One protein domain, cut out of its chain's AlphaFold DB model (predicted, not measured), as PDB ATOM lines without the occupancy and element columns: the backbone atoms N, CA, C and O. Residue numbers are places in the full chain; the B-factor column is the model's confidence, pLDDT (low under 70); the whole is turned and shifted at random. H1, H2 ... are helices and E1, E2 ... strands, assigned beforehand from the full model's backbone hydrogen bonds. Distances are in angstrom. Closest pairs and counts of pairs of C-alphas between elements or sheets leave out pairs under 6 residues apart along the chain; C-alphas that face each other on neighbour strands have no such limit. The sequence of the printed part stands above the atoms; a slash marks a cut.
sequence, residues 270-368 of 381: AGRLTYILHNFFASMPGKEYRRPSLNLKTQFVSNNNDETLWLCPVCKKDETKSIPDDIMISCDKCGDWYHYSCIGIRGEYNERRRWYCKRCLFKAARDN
ATOM      1  N   ALA A 270      45.045  18.681  71.764       61.22
ATOM      2  CA  ALA A 270      44.871  17.630  70.770       61.22
ATOM      3  C   ALA A 270      43.423  17.115  70.686       61.22
ATOM      4  O   ALA A 270      42.966  16.843  69.585       61.22
ATOM      5  N   GLY A 271      42.682  17.018  71.794       68.56
ATOM      6  CA  GLY A 271      41.257  16.665  71.807       68.56
ATOM      7  C   GLY A 271      40.384  17.711  71.109       68.56
ATOM      8  O   GLY A 271      39.636  17.366  70.197       68.56
ATOM      9  N   ARG A 272      40.548  18.999  71.448       67.94
ATOM     10  CA  ARG A 272      39.803  20.106  70.816       67.94
ATOM     11  C   ARG A 272      40.162  20.267  69.337       67.94
ATOM     12  O   ARG A 272      39.262  20.415  68.514       67.94
ATOM     13  N   LEU A 273      41.447  20.140  68.982       66.38
ATOM     14  CA  LEU A 273      41.874  20.004  67.584       66.38
ATOM     15  C   LEU A 273      41.202  18.806  66.923       66.38
ATOM     16  O   LEU A 273      40.623  18.974  65.866       66.38
ATOM     17  N   THR A 274      41.257  17.610  67.510       66.50
ATOM     18  CA  THR A 274      40.710  16.404  66.869       66.50
ATOM     19  C   THR A 274      39.205  16.533  66.651       66.50
ATOM     20  O   THR A 274      38.749  16.198  65.569       66.50
ATOM     21  N   TYR A 275      38.454  17.106  67.594       68.69
ATOM     22  CA  TYR A 275      37.025  17.391  67.427       68.69
ATOM     23  C   TYR A 275      36.750  18.348  66.256       68.69
ATOM     24  O   TYR A 275      35.989  18.009  65.349       68.69
ATOM     25  N   ILE A 276      37.423  19.507  66.220       67.31
ATOM     26  CA  ILE A 276      37.295  20.476  65.117       67.31
ATOM     27  C   ILE A 276      37.715  19.822  63.793       67.31
ATOM     28  O   ILE A 276      37.002  19.911  62.800       67.31
ATOM     29  N   LEU A 277      38.843  19.114  63.772       67.44
ATOM     30  CA  LEU A 277      39.377  18.479  62.572       67.44
ATOM     31  C   LEU A 277      38.497  17.335  62.054       67.44
ATOM     32  O   LEU A 277      38.408  17.157  60.843       67.44
ATOM     33  N   HIS A 278      37.854  16.568  62.934       65.62
ATOM     34  CA  HIS A 278      37.047  15.417  62.539       65.62
ATOM     35  C   HIS A 278      35.629  15.824  62.125       65.62
ATOM     36  O   HIS A 278      35.145  15.329  61.115       65.62
ATOM     37  N   ASN A 279      34.989  16.765  62.827       65.75
ATOM     38  CA  ASN A 279      33.614  17.164  62.508       65.75
ATOM     39  C   ASN A 279      33.553  18.218  61.390       65.75
ATOM     40  O   ASN A 279      32.752  18.086  60.471       65.75
ATOM     41  N   PHE A 280      34.434  19.226  61.403       65.56
ATOM     42  CA  PHE A 280      34.411  20.309  60.407       65.56
ATOM     43  C   PHE A 280      34.932  19.849  59.032       65.56
ATOM     44  O   PHE A 280      34.401  20.241  57.996       65.56
ATOM     45  N   PHE A 281      35.979  19.011  58.989       63.31
ATOM     46  CA  PHE A 281      36.647  18.665  57.724       63.31
ATOM     47  C   PHE A 281      36.209  17.333  57.116       63.31
ATOM     48  O   PHE A 281      36.429  17.159  55.920       63.31
ATOM     49  N   ALA A 282      35.576  16.425  57.870       57.31
ATOM     50  CA  ALA A 282      34.936  15.253  57.265       57.31
ATOM     51  C   ALA A 282      33.700  15.632  56.429       57.31
ATOM     52  O   ALA A 282      33.383  14.924  55.479       57.31
ATOM     53  N   SER A 283      33.041  16.754  56.746       56.97
ATOM     54  CA  SER A 283      31.864  17.234  56.009       56.97
ATOM     55  C   SER A 283      32.192  18.045  54.750       56.97
ATOM     56  O   SER A 283      31.303  18.256  53.930       56.97
ATOM     57  N   MET A 284      33.426  18.537  54.584       57.47
ATOM     58  CA  MET A 284      33.767  19.371  53.426       57.47
ATOM     59  C   MET A 284      33.990  18.514  52.168       57.47
ATOM     60  O   MET A 284      34.914  17.692  52.176       57.47
ATOM     61  N   PRO A 285      33.258  18.757  51.060       50.59
ATOM     62  CA  PRO A 285      33.463  18.044  49.804       50.59
ATOM     63  C   PRO A 285      34.860  18.274  49.189       50.59
ATOM     64  O   PRO A 285      35.695  19.041  49.687       50.59
ATOM     65  N   GLY A 286      35.099  17.608  48.056       57.28
ATOM     66  CA  GLY A 286      36.310  17.733  47.238       57.28
ATOM     67  C   GLY A 286      37.111  16.429  47.128       57.28
ATOM     68  O   GLY A 286      36.995  15.536  47.965       57.28
ATOM     69  N   LYS A 287      37.932  16.314  46.073       54.91
ATOM     70  CA  LYS A 287      38.828  15.159  45.837       54.91
ATOM     71  C   LYS A 287      39.725  14.937  47.060       54.91
ATOM     72  O   LYS A 287      40.272  15.923  47.543       54.91
ATOM     73  N   GLU A 288      39.876  13.683  47.525       54.47
ATOM     74  CA  GLU A 288      40.503  13.279  48.809       54.47
ATOM     75  C   GLU A 288      41.612  14.226  49.310       54.47
ATOM     76  O   GLU A 288      42.810  13.987  49.117       54.47
ATOM     77  N   TYR A 289      41.235  15.293  50.019       51.53
ATOM     78  CA  TYR A 289      42.192  16.298  50.476       51.53
ATOM     79  C   TYR A 289      42.796  15.866  51.815       51.53
ATOM     80  O   TYR A 289      42.641  16.528  52.846       51.53
ATOM     81  N   ARG A 290      43.449  14.693  51.804       56.81
ATOM     82  CA  ARG A 290      44.114  14.092  52.964       56.81
ATOM     83  C   ARG A 290      45.082  15.100  53.570       56.81
ATOM     84  O   ARG A 290      46.147  15.329  53.010       56.81
ATOM     85  N   ARG A 291      44.696  15.640  54.733       60.56
ATOM     86  CA  ARG A 291      45.474  16.506  55.635       60.56
ATOM     87  C   ARG A 291      46.386  17.496  54.883       60.56
ATOM     88  O   ARG A 291      47.530  17.143  54.595       60.56
ATOM     89  N   PRO A 292      45.927  18.736  54.628       61.84
ATOM     90  CA  PRO A 292      46.651  19.694  53.801       61.84
ATOM     91  C   PRO A 292      48.133  19.785  54.175       61.84
ATOM     92  O   PRO A 292      48.463  20.040  55.337       61.84
ATOM     93  N   SER A 293      49.026  19.619  53.195       63.81
ATOM     94  CA  SER A 293      50.439  19.931  53.404       63.81
ATOM     95  C   SER A 293      50.541  21.418  53.737       63.81
ATOM     96  O   SER A 293      50.295  22.277  52.891       63.81
ATOM     97  N   LEU A 294      50.854  21.733  54.997       63.88
ATOM     98  CA  LEU A 294      50.836  23.109  55.507       63.88
ATOM     99  C   LEU A 294      51.798  24.026  54.728       63.88
ATOM    100  O   LEU A 294      51.550  25.226  54.617       63.88
ATOM    101  N   ASN A 295      52.822  23.442  54.102       66.38
ATOM    102  CA  ASN A 295      53.869  24.140  53.360       66.38
ATOM    103  C   ASN A 295      53.561  24.322  51.859       66.38
ATOM    104  O   ASN A 295      54.376  24.899  51.147       66.38
ATOM    105  N   LEU A 296      52.415  23.838  51.365       68.06
ATOM    106  CA  LEU A 296      52.056  23.895  49.946       68.06
ATOM    107  C   LEU A 296      51.484  25.275  49.567       68.06
ATOM    108  O   LEU A 296      50.267  25.450  49.528       68.06
ATOM    109  N   LYS A 297      52.375  26.251  49.359       72.19
ATOM    110  CA  LYS A 297      52.054  27.565  48.768       72.19
ATOM    111  C   LYS A 297      51.643  27.416  47.295       72.19
ATOM    112  O   LYS A 297      52.010  26.416  46.669       72.19
ATOM    113  N   THR A 298      50.943  28.405  46.741       73.06
ATOM    114  CA  THR A 298      50.856  28.594  45.288       73.06
ATOM    115  C   THR A 298      52.252  28.631  44.684       73.06
ATOM    116  O   THR A 298      53.225  29.088  45.293       73.06
ATOM    117  N   GLN A 299      52.347  28.100  43.472       74.19
ATOM    118  CA  GLN A 299      53.488  28.332  42.604       74.19
ATOM    119  C   GLN A 299      53.055  29.373  41.581       74.19
ATOM    120  O   GLN A 299      51.957  29.278  41.032       74.19
ATOM    121  N   PHE A 300      53.917  30.356  41.370       77.00
ATOM    122  CA  PHE A 300      53.772  31.350  40.324       77.00
ATOM    123  C   PHE A 300      54.607  30.893  39.141       77.00
ATOM    124  O   PHE A 300      55.748  30.462  39.326       77.00
ATOM    125  N   VAL A 301      54.045  30.999  37.945       75.81
ATOM    126  CA  VAL A 301      54.809  30.893  36.705       75.81
ATOM    127  C   VAL A 301      54.659  32.230  36.001       75.81
ATOM    128  O   VAL A 301      53.570  32.570  35.548       75.81
ATOM    129  N   SER A 302      55.745  32.999  35.958       78.69
ATOM    130  CA  SER A 302      55.873  34.131  35.044       78.69
ATOM    131  C   SER A 302      56.003  33.571  33.632       78.69
ATOM    132  O   SER A 302      56.944  32.821  33.354       78.69
ATOM    133  N   ASN A 303      55.048  33.886  32.763       76.31
ATOM    134  CA  ASN A 303      55.183  33.599  31.340       76.31
ATOM    135  C   ASN A 303      56.124  34.632  30.683       76.31
ATOM    136  O   ASN A 303      56.448  35.648  31.292       76.31
ATOM    137  N   ASN A 304      56.525  34.415  29.428       80.12
ATOM    138  CA  ASN A 304      57.397  35.342  28.683       80.12
ATOM    139  C   ASN A 304      56.773  36.736  28.425       80.12
ATOM    140  O   ASN A 304      57.453  37.609  27.899       80.12
ATOM    141  N   ASN A 305      55.498  36.927  28.778       80.50
ATOM    142  CA  ASN A 305      54.731  38.164  28.615       80.50
ATOM    143  C   ASN A 305      54.571  38.931  29.951       80.50
ATOM    144  O   ASN A 305      53.629  39.702  30.093       80.50
ATOM    145  N   ASP A 306      55.385  38.626  30.968       79.38
ATOM    146  CA  ASP A 306      55.298  39.121  32.359       79.38
ATOM    147  C   ASP A 306      53.980  38.825  33.117       79.38
ATOM    148  O   ASP A 306      53.859  39.089  34.317       79.38
ATOM    149  N   GLU A 307      53.013  38.170  32.471       82.19
ATOM    150  CA  GLU A 307      51.804  37.645  33.104       82.19
ATOM    151  C   GLU A 307      52.144  36.616  34.196       82.19
ATOM    152  O   GLU A 307      52.814  35.600  33.962       82.19
ATOM    153  N   THR A 308      51.647  36.866  35.410       82.81
ATOM    154  CA  THR A 308      51.834  35.993  36.575       82.81
ATOM    155  C   THR A 308      50.678  35.007  36.704       82.81
ATOM    156  O   THR A 308      49.609  35.325  37.222       82.81
ATOM    157  N   LEU A 309      50.901  33.767  36.261       84.81
ATOM    158  CA  LEU A 309      49.899  32.707  36.354       84.81
ATOM    159  C   LEU A 309      49.834  32.131  37.775       84.81
ATOM    160  O   LEU A 309      50.834  31.642  38.318       84.81
ATOM    161  N   TRP A 310      48.634  32.144  38.356       86.94
ATOM    162  CA  TRP A 310      48.342  31.577  39.669       86.94
ATOM    163  C   TRP A 310      47.953  30.101  39.547       86.94
ATOM    164  O   TRP A 310      46.914  29.758  38.991       86.94
ATOM    165  N   LEU A 311      48.781  29.201  40.087       89.62
ATOM    166  CA  LEU A 311      48.501  27.763  40.047       89.62
ATOM    167  C   LEU A 311      47.797  27.285  41.315       89.62
ATOM    168  O   LEU A 311      48.343  27.388  42.419       89.62
ATOM    169  N   CYS A 312      46.636  26.644  41.157       90.88
ATOM    170  CA  CYS A 312      45.912  26.041  42.274       90.88
ATOM    171  C   CYS A 312      46.785  25.006  43.017       90.88
ATOM    172  O   CYS A 312      47.176  24.004  42.408       90.88
ATOM    173  N   PRO A 313      47.011  25.122  44.343       90.94
ATOM    174  CA  PRO A 313      47.837  24.167  45.088       90.94
ATOM    175  C   PRO A 313      47.323  22.716  45.064       90.94
ATOM    176  O   PRO A 313      48.079  21.795  45.364       90.94
ATOM    177  N   VAL A 314      46.045  22.496  44.726       88.44
ATOM    178  CA  VAL A 314      45.406  21.168  44.704       88.44
ATOM    179  C   VAL A 314      45.726  20.405  43.420       88.44
ATOM    180  O   VAL A 314      46.238  19.288  43.481       88.44
ATOM    181  N   CYS A 315      45.408  20.986  42.261       88.94
ATOM    182  CA  CYS A 315      45.565  20.337  40.957       88.94
ATOM    183  C   CYS A 315      46.831  20.763  40.200       88.94
ATOM    184  O   CYS A 315      47.193  20.090  39.238       88.94
ATOM    185  N   LYS A 316      47.505  21.835  40.643       87.81
ATOM    186  CA  LYS A 316      48.665  22.470  39.991       87.81
ATOM    187  C   LYS A 316      48.394  22.921  38.551       87.81
ATOM    188  O   LYS A 316      49.279  22.837  37.705       87.81
ATOM    189  N   LYS A 317      47.165  23.363  38.288       85.06
ATOM    190  CA  LYS A 317      46.745  23.952  37.015       85.06
ATOM    191  C   LYS A 317      46.428  25.435  37.179       85.06
ATOM    192  O   LYS A 317      46.092  25.866  38.285       85.06
ATOM    193  N   ASP A 318      46.575  26.128  36.063       83.19
ATOM    194  CA  ASP A 318      46.096  27.464  35.731       83.19
ATOM    195  C   ASP A 318      44.589  27.439  35.401       83.19
ATOM    196  O   ASP A 318      44.041  26.394  35.039       83.19
ATOM    197  N   GLU A 319      43.939  28.601  35.487       69.69
ATOM    198  CA  GLU A 319      42.546  28.827  35.052       69.69
ATOM    199  C   GLU A 319      42.377  28.579  33.545       69.69
ATOM    200  O   GLU A 319      41.352  28.103  33.065       69.69
ATOM    201  N   THR A 320      43.435  28.855  32.781       65.38
ATOM    202  CA  THR A 320      43.440  28.942  31.317       65.38
ATOM    203  C   THR A 320      43.227  27.600  30.601       65.38
ATOM    204  O   THR A 320      43.183  27.567  29.370       65.38
ATOM    205  N   LYS A 321      43.154  26.463  31.318       56.94
ATOM    206  CA  LYS A 321      43.187  25.116  30.712       56.94
ATOM    207  C   LYS A 321      42.064  24.176  31.166       56.94
ATOM    208  O   LYS A 321      42.263  23.222  31.927       56.94
ATOM    209  N   SER A 322      40.944  24.355  30.455       52.12
ATOM    210  CA  SER A 322      40.069  23.288  29.924       52.12
ATOM    211  C   SER A 322      38.767  22.949  30.664       52.12
ATOM    212  O   SER A 322      38.187  21.910  30.353       52.12
ATOM    213  N   ILE A 323      38.263  23.782  31.581       59.56
ATOM    214  CA  ILE A 323      36.887  23.652  32.104       59.56
ATOM    215  C   ILE A 323      36.253  25.055  32.174       59.56
ATOM    216  O   ILE A 323      36.826  25.907  32.846       59.56
ATOM    217  N   PRO A 324      35.110  25.317  31.504       58.91
ATOM    218  CA  PRO A 324      34.532  26.666  31.400       58.91
ATOM    219  C   PRO A 324      33.990  27.251  32.719       58.91
ATOM    220  O   PRO A 324      33.706  28.440  32.766       58.91
ATOM    221  N   ASP A 325      33.894  26.443  33.782       64.38
ATOM    222  CA  ASP A 325      33.291  26.818  35.072       64.38
ATOM    223  C   ASP A 325      34.263  26.712  36.274       64.38
ATOM    224  O   ASP A 325      33.833  26.745  37.430       64.38
ATOM    225  N   ASP A 326      35.574  26.536  36.051       72.19
ATOM    226  CA  ASP A 326      36.565  26.359  37.134       72.19
ATOM    227  C   ASP A 326      36.977  27.712  37.769       72.19
ATOM    228  O   ASP A 326      38.144  28.095  37.794       72.19
ATOM    229  N   ILE A 327      36.000  28.440  38.321       86.00
ATOM    230  CA  ILE A 327      36.210  29.706  39.048       86.00
ATOM    231  C   ILE A 327      37.201  29.492  40.204       86.00
ATOM    232  O   ILE A 327      37.110  28.501  40.947       86.00
ATOM    233  N   MET A 328      38.135  30.429  40.390       90.06
ATOM    234  CA  MET A 328      39.062  30.436  41.522       90.06
ATOM    235  C   MET A 328      38.617  31.366  42.657       90.06
ATOM    236  O   MET A 328      37.984  32.395  42.451       90.06
ATOM    237  N   ILE A 329      38.984  30.996  43.883       91.62
ATOM    238  CA  ILE A 329      38.839  31.811  45.092       91.62
ATOM    239  C   ILE A 329      40.192  31.986  45.783       91.62
ATOM    240  O   ILE A 329      40.936  31.017  45.971       91.62
ATOM    241  N   SER A 330      40.505  33.214  46.188       93.94
ATOM    242  CA  SER A 330      41.690  33.536  46.980       93.94
ATOM    243  C   SER A 330      41.431  33.338  48.479       93.94
ATOM    244  O   SER A 330      40.331  33.532  48.988       93.94
ATOM    245  N   CYS A 331      42.451  32.893  49.212       94.19
ATOM    246  CA  CYS A 331      42.390  32.739  50.666       94.19
ATOM    247  C   CYS A 331      42.841  34.021  51.376       94.19
ATOM    248  O   CYS A 331      44.036  34.331  51.349       94.19
ATOM    249  N   ASP A 332      41.950  34.677  52.127       94.44
ATOM    250  CA  ASP A 332      42.201  35.975  52.788       94.44
ATOM    251  C   ASP A 332      43.439  36.002  53.702       94.44
ATOM    252  O   ASP A 332      44.013  37.050  53.986       94.44
ATOM    253  N   LYS A 333      43.865  34.836  54.199       94.00
ATOM    254  CA  LYS A 333      44.981  34.706  55.149       94.00
ATOM    255  C   LYS A 333      46.330  34.366  54.514       94.00
ATOM    256  O   LYS A 333      47.351  34.452  55.196       94.00
ATOM    257  N   CYS A 334      46.360  33.906  53.265       94.06
ATOM    258  CA  CYS A 334      47.617  33.514  52.616       94.06
ATOM    259  C   CYS A 334      47.750  33.907  51.142       94.06
ATOM    260  O   CYS A 334      48.810  33.655  50.580       94.06
ATOM    261  N   GLY A 335      46.722  34.498  50.524       93.50
ATOM    262  CA  GLY A 335      46.729  34.907  49.116       93.50
ATOM    263  C   GLY A 335      46.756  33.749  48.112       93.50
ATOM    264  O   GLY A 335      46.795  33.982  46.913       93.50
ATOM    265  N   ASP A 336      46.740  32.496  48.578       93.44
ATOM    266  CA  ASP A 336      46.734  31.319  47.708       93.44
ATOM    267  C   ASP A 336      45.357  31.169  47.028       93.44
ATOM    268  O   ASP A 336      44.334  31.189  47.719       93.44
ATOM    269  N   TRP A 337      45.337  30.954  45.708       92.62
ATOM    270  CA  TRP A 337      44.121  30.767  44.904       92.62
ATOM    271  C   TRP A 337      43.743  29.287  44.739       92.62
ATOM    272  O   TRP A 337      44.604  28.411  44.613       92.62
ATOM    273  N   TYR A 338      42.443  28.987  44.719       92.12
ATOM    274  CA  TYR A 338      41.905  27.627  44.645       92.12
ATOM    275  C   TYR A 338      40.679  27.526  43.728       92.12
ATOM    276  O   TYR A 338      39.724  28.259  43.939       92.12
ATOM    277  N   HIS A 339      40.633  26.563  42.797       90.56
ATOM    278  CA  HIS A 339      39.397  26.267  42.054       90.56
ATOM    279  C   HIS A 339      38.296  25.768  43.000       90.56
ATOM    280  O   HIS A 339      38.572  24.917  43.856       90.56
ATOM    281  N   TYR A 340      37.048  26.203  42.804       89.94
ATOM    282  CA  TYR A 340      35.891  25.790  43.619       89.94
ATOM    283  C   TYR A 340      35.749  24.258  43.651       89.94
ATOM    284  O   TYR A 340      35.630  23.648  44.722       89.94
ATOM    285  N   SER A 341      35.900  23.623  42.482       88.31
ATOM    286  CA  SER A 341      35.891  22.167  42.284       88.31
ATOM    287  C   SER A 341      36.957  21.426  43.109       88.31
ATOM    288  O   SER A 341      36.743  20.298  43.570       88.31
ATOM    289  N   CYS A 342      38.109  22.061  43.336       88.44
ATOM    290  CA  CYS A 342      39.243  21.496  44.060       88.44
ATOM    291  C   CYS A 342      39.080  21.568  45.586       88.44
ATOM    292  O   CYS A 342      39.630  20.722  46.295       88.44
ATOM    293  N   ILE A 343      38.326  22.546  46.096       89.06
ATOM    294  CA  ILE A 343      38.050  22.715  47.536       89.06
ATOM    295  C   ILE A 343      36.685  22.175  47.971       89.06
ATOM    296  O   ILE A 343      36.492  21.977  49.172       89.06
ATOM    297  N   GLY A 344      35.795  21.883  47.016       87.19
ATOM    298  CA  GLY A 344      34.478  21.297  47.260       87.19
ATOM    299  C   GLY A 344      33.334  22.300  47.396       87.19
ATOM    300  O   GLY A 344      32.276  21.920  47.896       87.19
ATOM    301  N   ILE A 345      33.520  23.551  46.966       85.94
ATOM    302  CA  ILE A 345      32.415  24.512  46.853       85.94
ATOM    303  C   ILE A 345      31.595  24.129  45.612       85.94
ATOM    304  O   ILE A 345      32.154  23.892  44.544       85.94
ATOM    305  N   ARG A 346      30.276  23.996  45.784       79.12
ATOM    306  CA  ARG A 346      29.310  23.556  44.754       79.12
ATOM    307  C   ARG A 346      28.100  24.489  44.612       79.12
ATOM    308  O   ARG A 346      27.129  24.126  43.962       79.12
ATOM    309  N   GLY A 347      28.143  25.650  45.255       78.19
ATOM    310  CA  GLY A 347      27.073  26.639  45.234       78.19
ATOM    311  C   GLY A 347      27.627  28.031  44.972       78.19
ATOM    312  O   GLY A 347      28.840  28.238  45.007       78.19
ATOM    313  N   GLU A 348      26.713  28.963  44.731       76.38
ATOM    314  CA  GLU A 348      27.004  30.378  44.529       76.38
ATOM    315  C   GLU A 348      27.772  30.942  45.735       76.38
ATOM    316  O   GLU A 348      27.319  30.881  46.884       76.38
ATOM    317  N   TYR A 349      28.986  31.431  45.485       73.00
ATOM    318  CA  TYR A 349      29.830  31.983  46.533       73.00
ATOM    319  C   TYR A 349      29.385  33.407  46.853       73.00
ATOM    320  O   TYR A 349      29.385  34.280  45.992       73.00
ATOM    321  N   ASN A 350      29.042  33.667  48.114       77.19
ATOM    322  CA  ASN A 350      28.740  35.024  48.544       77.19
ATOM    323  C   ASN A 350      30.047  35.803  48.751       77.19
ATOM    324  O   ASN A 350      30.657  35.716  49.820       77.19
ATOM    325  N   GLU A 351      30.433  36.585  47.740       75.75
ATOM    326  CA  GLU A 351      31.649  37.414  47.690       75.75
ATOM    327  C   GLU A 351      31.875  38.298  48.924       75.75
ATOM    328  O   GLU A 351      33.008  38.621  49.264       75.75
ATOM    329  N   ARG A 352      30.806  38.662  49.646       79.38
ATOM    330  CA  ARG A 352      30.890  39.503  50.852       79.38
ATOM    331  C   ARG A 352      31.465  38.777  52.069       79.38
ATOM    332  O   ARG A 352      31.712  39.417  53.091       79.38
ATOM    333  N   ARG A 353      31.603  37.449  52.022       84.81
ATOM    334  CA  ARG A 353      32.149  36.647  53.124       84.81
ATOM    335  C   ARG A 353      33.640  36.402  52.911       84.81
ATOM    336  O   ARG A 353      34.094  36.230  51.787       84.81
ATOM    337  N   ARG A 354      34.384  36.344  54.016       90.06
ATOM    338  CA  ARG A 354      35.788  35.919  54.019       90.06
ATOM    339  C   ARG A 354      35.893  34.406  53.838       90.06
ATOM    340  O   ARG A 354      35.117  33.662  54.446       90.06
ATOM    341  N   TRP A 355      36.880  33.948  53.071       90.44
ATOM    342  CA  TRP A 355      37.180  32.530  52.885       90.44
ATOM    343  C   TRP A 355      38.614  32.181  53.264       90.44
ATOM    344  O   TRP A 355      39.597  32.846  52.931       90.44
ATOM    345  N   TYR A 356      38.733  31.043  53.942       93.06
ATOM    346  CA  TYR A 356      39.992  30.551  54.464       93.06
ATOM    347  C   TYR A 356      40.209  29.107  54.030       93.06
ATOM    348  O   TYR A 356      39.453  28.200  54.384       93.06
ATOM    349  N   CYS A 357      41.300  28.869  53.307       92.75
ATOM    350  CA  CYS A 357      41.651  27.533  52.854       92.75
ATOM    351  C   CYS A 357      41.898  26.575  54.032       92.75
ATOM    352  O   CYS A 357      42.297  26.974  55.134       92.75
ATOM    353  N   LYS A 358      41.751  25.265  53.779       89.50
ATOM    354  CA  LYS A 358      41.922  24.217  54.803       89.50
ATOM    355  C   LYS A 358      43.270  24.357  55.555       89.50
ATOM    356  O   LYS A 358      43.303  24.174  56.766       89.50
ATOM    357  N   ARG A 359      44.369  24.777  54.901       90.75
ATOM    358  CA  ARG A 359      45.677  25.037  55.563       90.75
ATOM    359  C   ARG A 359      45.594  26.147  56.621       90.75
ATOM    360  O   ARG A 359      46.124  25.988  57.721       90.75
ATOM    361  N   CYS A 360      44.920  27.247  56.300       92.25
ATOM    362  CA  CYS A 360      44.766  28.414  57.165       92.25
ATOM    363  C   CYS A 360      43.879  28.133  58.383       92.25
ATOM    364  O   CYS A 360      44.245  28.532  59.493       92.25
ATOM    365  N   LEU A 361      42.794  27.377  58.190       89.88
ATOM    366  CA  LEU A 361      41.922  26.887  59.264       89.88
ATOM    367  C   LEU A 361      42.671  25.935  60.216       89.88
ATOM    368  O   LEU A 361      42.694  26.160  61.424       89.88
ATOM    369  N   PHE A 362      43.371  24.922  59.681       86.75
ATOM    370  CA  PHE A 362      44.200  24.002  60.479       86.75
ATOM    371  C   PHE A 362      45.273  24.746  61.295       86.75
ATOM    372  O   PHE A 362      45.519  24.399  62.452       86.75
ATOM    373  N   LYS A 363      45.919  25.768  60.712       88.56
ATOM    374  CA  LYS A 363      46.914  26.594  61.413       88.56
ATOM    375  C   LYS A 363      46.270  27.427  62.527       88.56
ATOM    376  O   LYS A 363      46.780  27.420  63.640       88.56
ATOM    377  N   ALA A 364      45.133  28.079  62.262       88.69
ATOM    378  CA  ALA A 364      44.391  28.847  63.266       88.69
ATOM    379  C   ALA A 364      43.975  27.981  64.468       88.69
ATOM    380  O   ALA A 364      44.230  28.356  65.611       88.69
ATOM    381  N   ALA A 365      43.415  26.794  64.203       85.31
ATOM    382  CA  ALA A 365      43.005  25.843  65.234       85.31
ATOM    383  C   ALA A 365      44.191  25.325  66.065       85.31
ATOM    384  O   ALA A 365      44.070  25.160  67.276       85.31
ATOM    385  N   ARG A 366      45.356  25.096  65.441       84.62
ATOM    386  CA  ARG A 366      46.574  24.666  66.150       84.62
ATOM    387  C   ARG A 366      47.162  25.770  67.021       84.62
ATOM    388  O   ARG A 366      47.615  25.497  68.127       84.62
ATOM    389  N   ASP A 367      47.157  26.998  66.521       88.12
ATOM    390  CA  ASP A 367      47.747  28.148  67.202       88.12
ATOM    391  C   ASP A 367      46.782  28.738  68.270       88.12
ATOM    392  O   ASP A 367      47.085  29.771  68.858       88.12
ATOM    393  N   ASN A 368      45.626  28.093  68.521       82.19
ATOM    394  CA  ASN A 368      44.506  28.553  69.367       82.19
ATOM    395  C   ASN A 368      43.967  29.957  69.007       82.19
ATOM    396  O   ASN A 368      43.332  30.613  69.827       82.19
TER     397      ASN A 368
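Overview. This is residues 270 to 368 of the 381 residues of the protein "Transcription initiation factor TFIID subunit 3" of Orchesella cincta (UniProt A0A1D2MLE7). An elongated domain of two short strand hairpins and two helices, tied together by long loops: the hairpin E1 and E2 lies toward one end of the long axis, and H1 and H3 lie side by side, running opposite ways, toward the other. Between them, near the middle, is the smaller hairpin E3 and E4, which leads straight into the very short helix H2. The printed part has 99 residues, with three named helices and four named strands in the order H1 E1 E2 E3 E4 H2 H3; the class is mixed, helices and strands, but only 40 residues, under half, are in named elements. Each hairpin is a two-stranded antiparallel sheet, of order E1 - E2 and E3 - E4. The whole is compact, with a radius of gyration of the C-alphas of 14.6 A, and spans 50 by 27 by 27 A.

Arrangement. E1, residues 299 to 302, and E2, residues 308 to 311, form an antiparallel hairpin with 151 degrees between their directions; N 309 and O 301 are 3.0 A apart, within hydrogen-bond range. E4, residues 337 to 339, comes nearest to E2 at the C-alphas of Trp 310 and Trp 337, 6.8 A apart. E4 and E3, residues 328 to 330, form the other antiparallel hairpin, at 150 degrees, with N 329 and O 338 at 2.8 A, within hydrogen-bond range. A tight link joins E4 to H2, residues 340 to 343; the closest C-alphas of E3 and H2, those of Met 328 and Tyr 340, are 6.0 A apart. H3, residues 358 to 366, and H2 are apart, but only just, at 8.4 A. H1, residues 270 to 282, touches H3 with residues 273 to 277 alone, closest at the C-alphas of Leu 273 and Ala 365, 6.4 A, at a shallow tilt of 22 degrees, opposite ways. H1 and H2 are apart. Every O i to N i+4 pair is within hydrogen-bond range in H3, and 8 of 9 in H1; H2 is too short for such a pair.

Along the chain. E1 begins at C-alpha 299 (53.488, 28.332, 42.604) and is 9.8 A long; E2 is 9.5 A, E3 6.8 A and E4 7.1 A. H1 begins at C-alpha 270 (44.871, 17.630, 70.770) and is 16.9 A long. H2 is 5.4 A; H3 is 12.3 A and ends at C-alpha 366 (46.574, 24.666, 66.150).

Size, cuts and confidence. The C-alphas farthest apart, those of Gly 271 and Asn 305, are 50.1 A apart. The printed part has no cut. The links H1 to E1, E2 to E3 and H2 to H3 are long. Mean pLDDT of the printed part is 77.5; residues 270 to 296 and 319 to 325 are under 70.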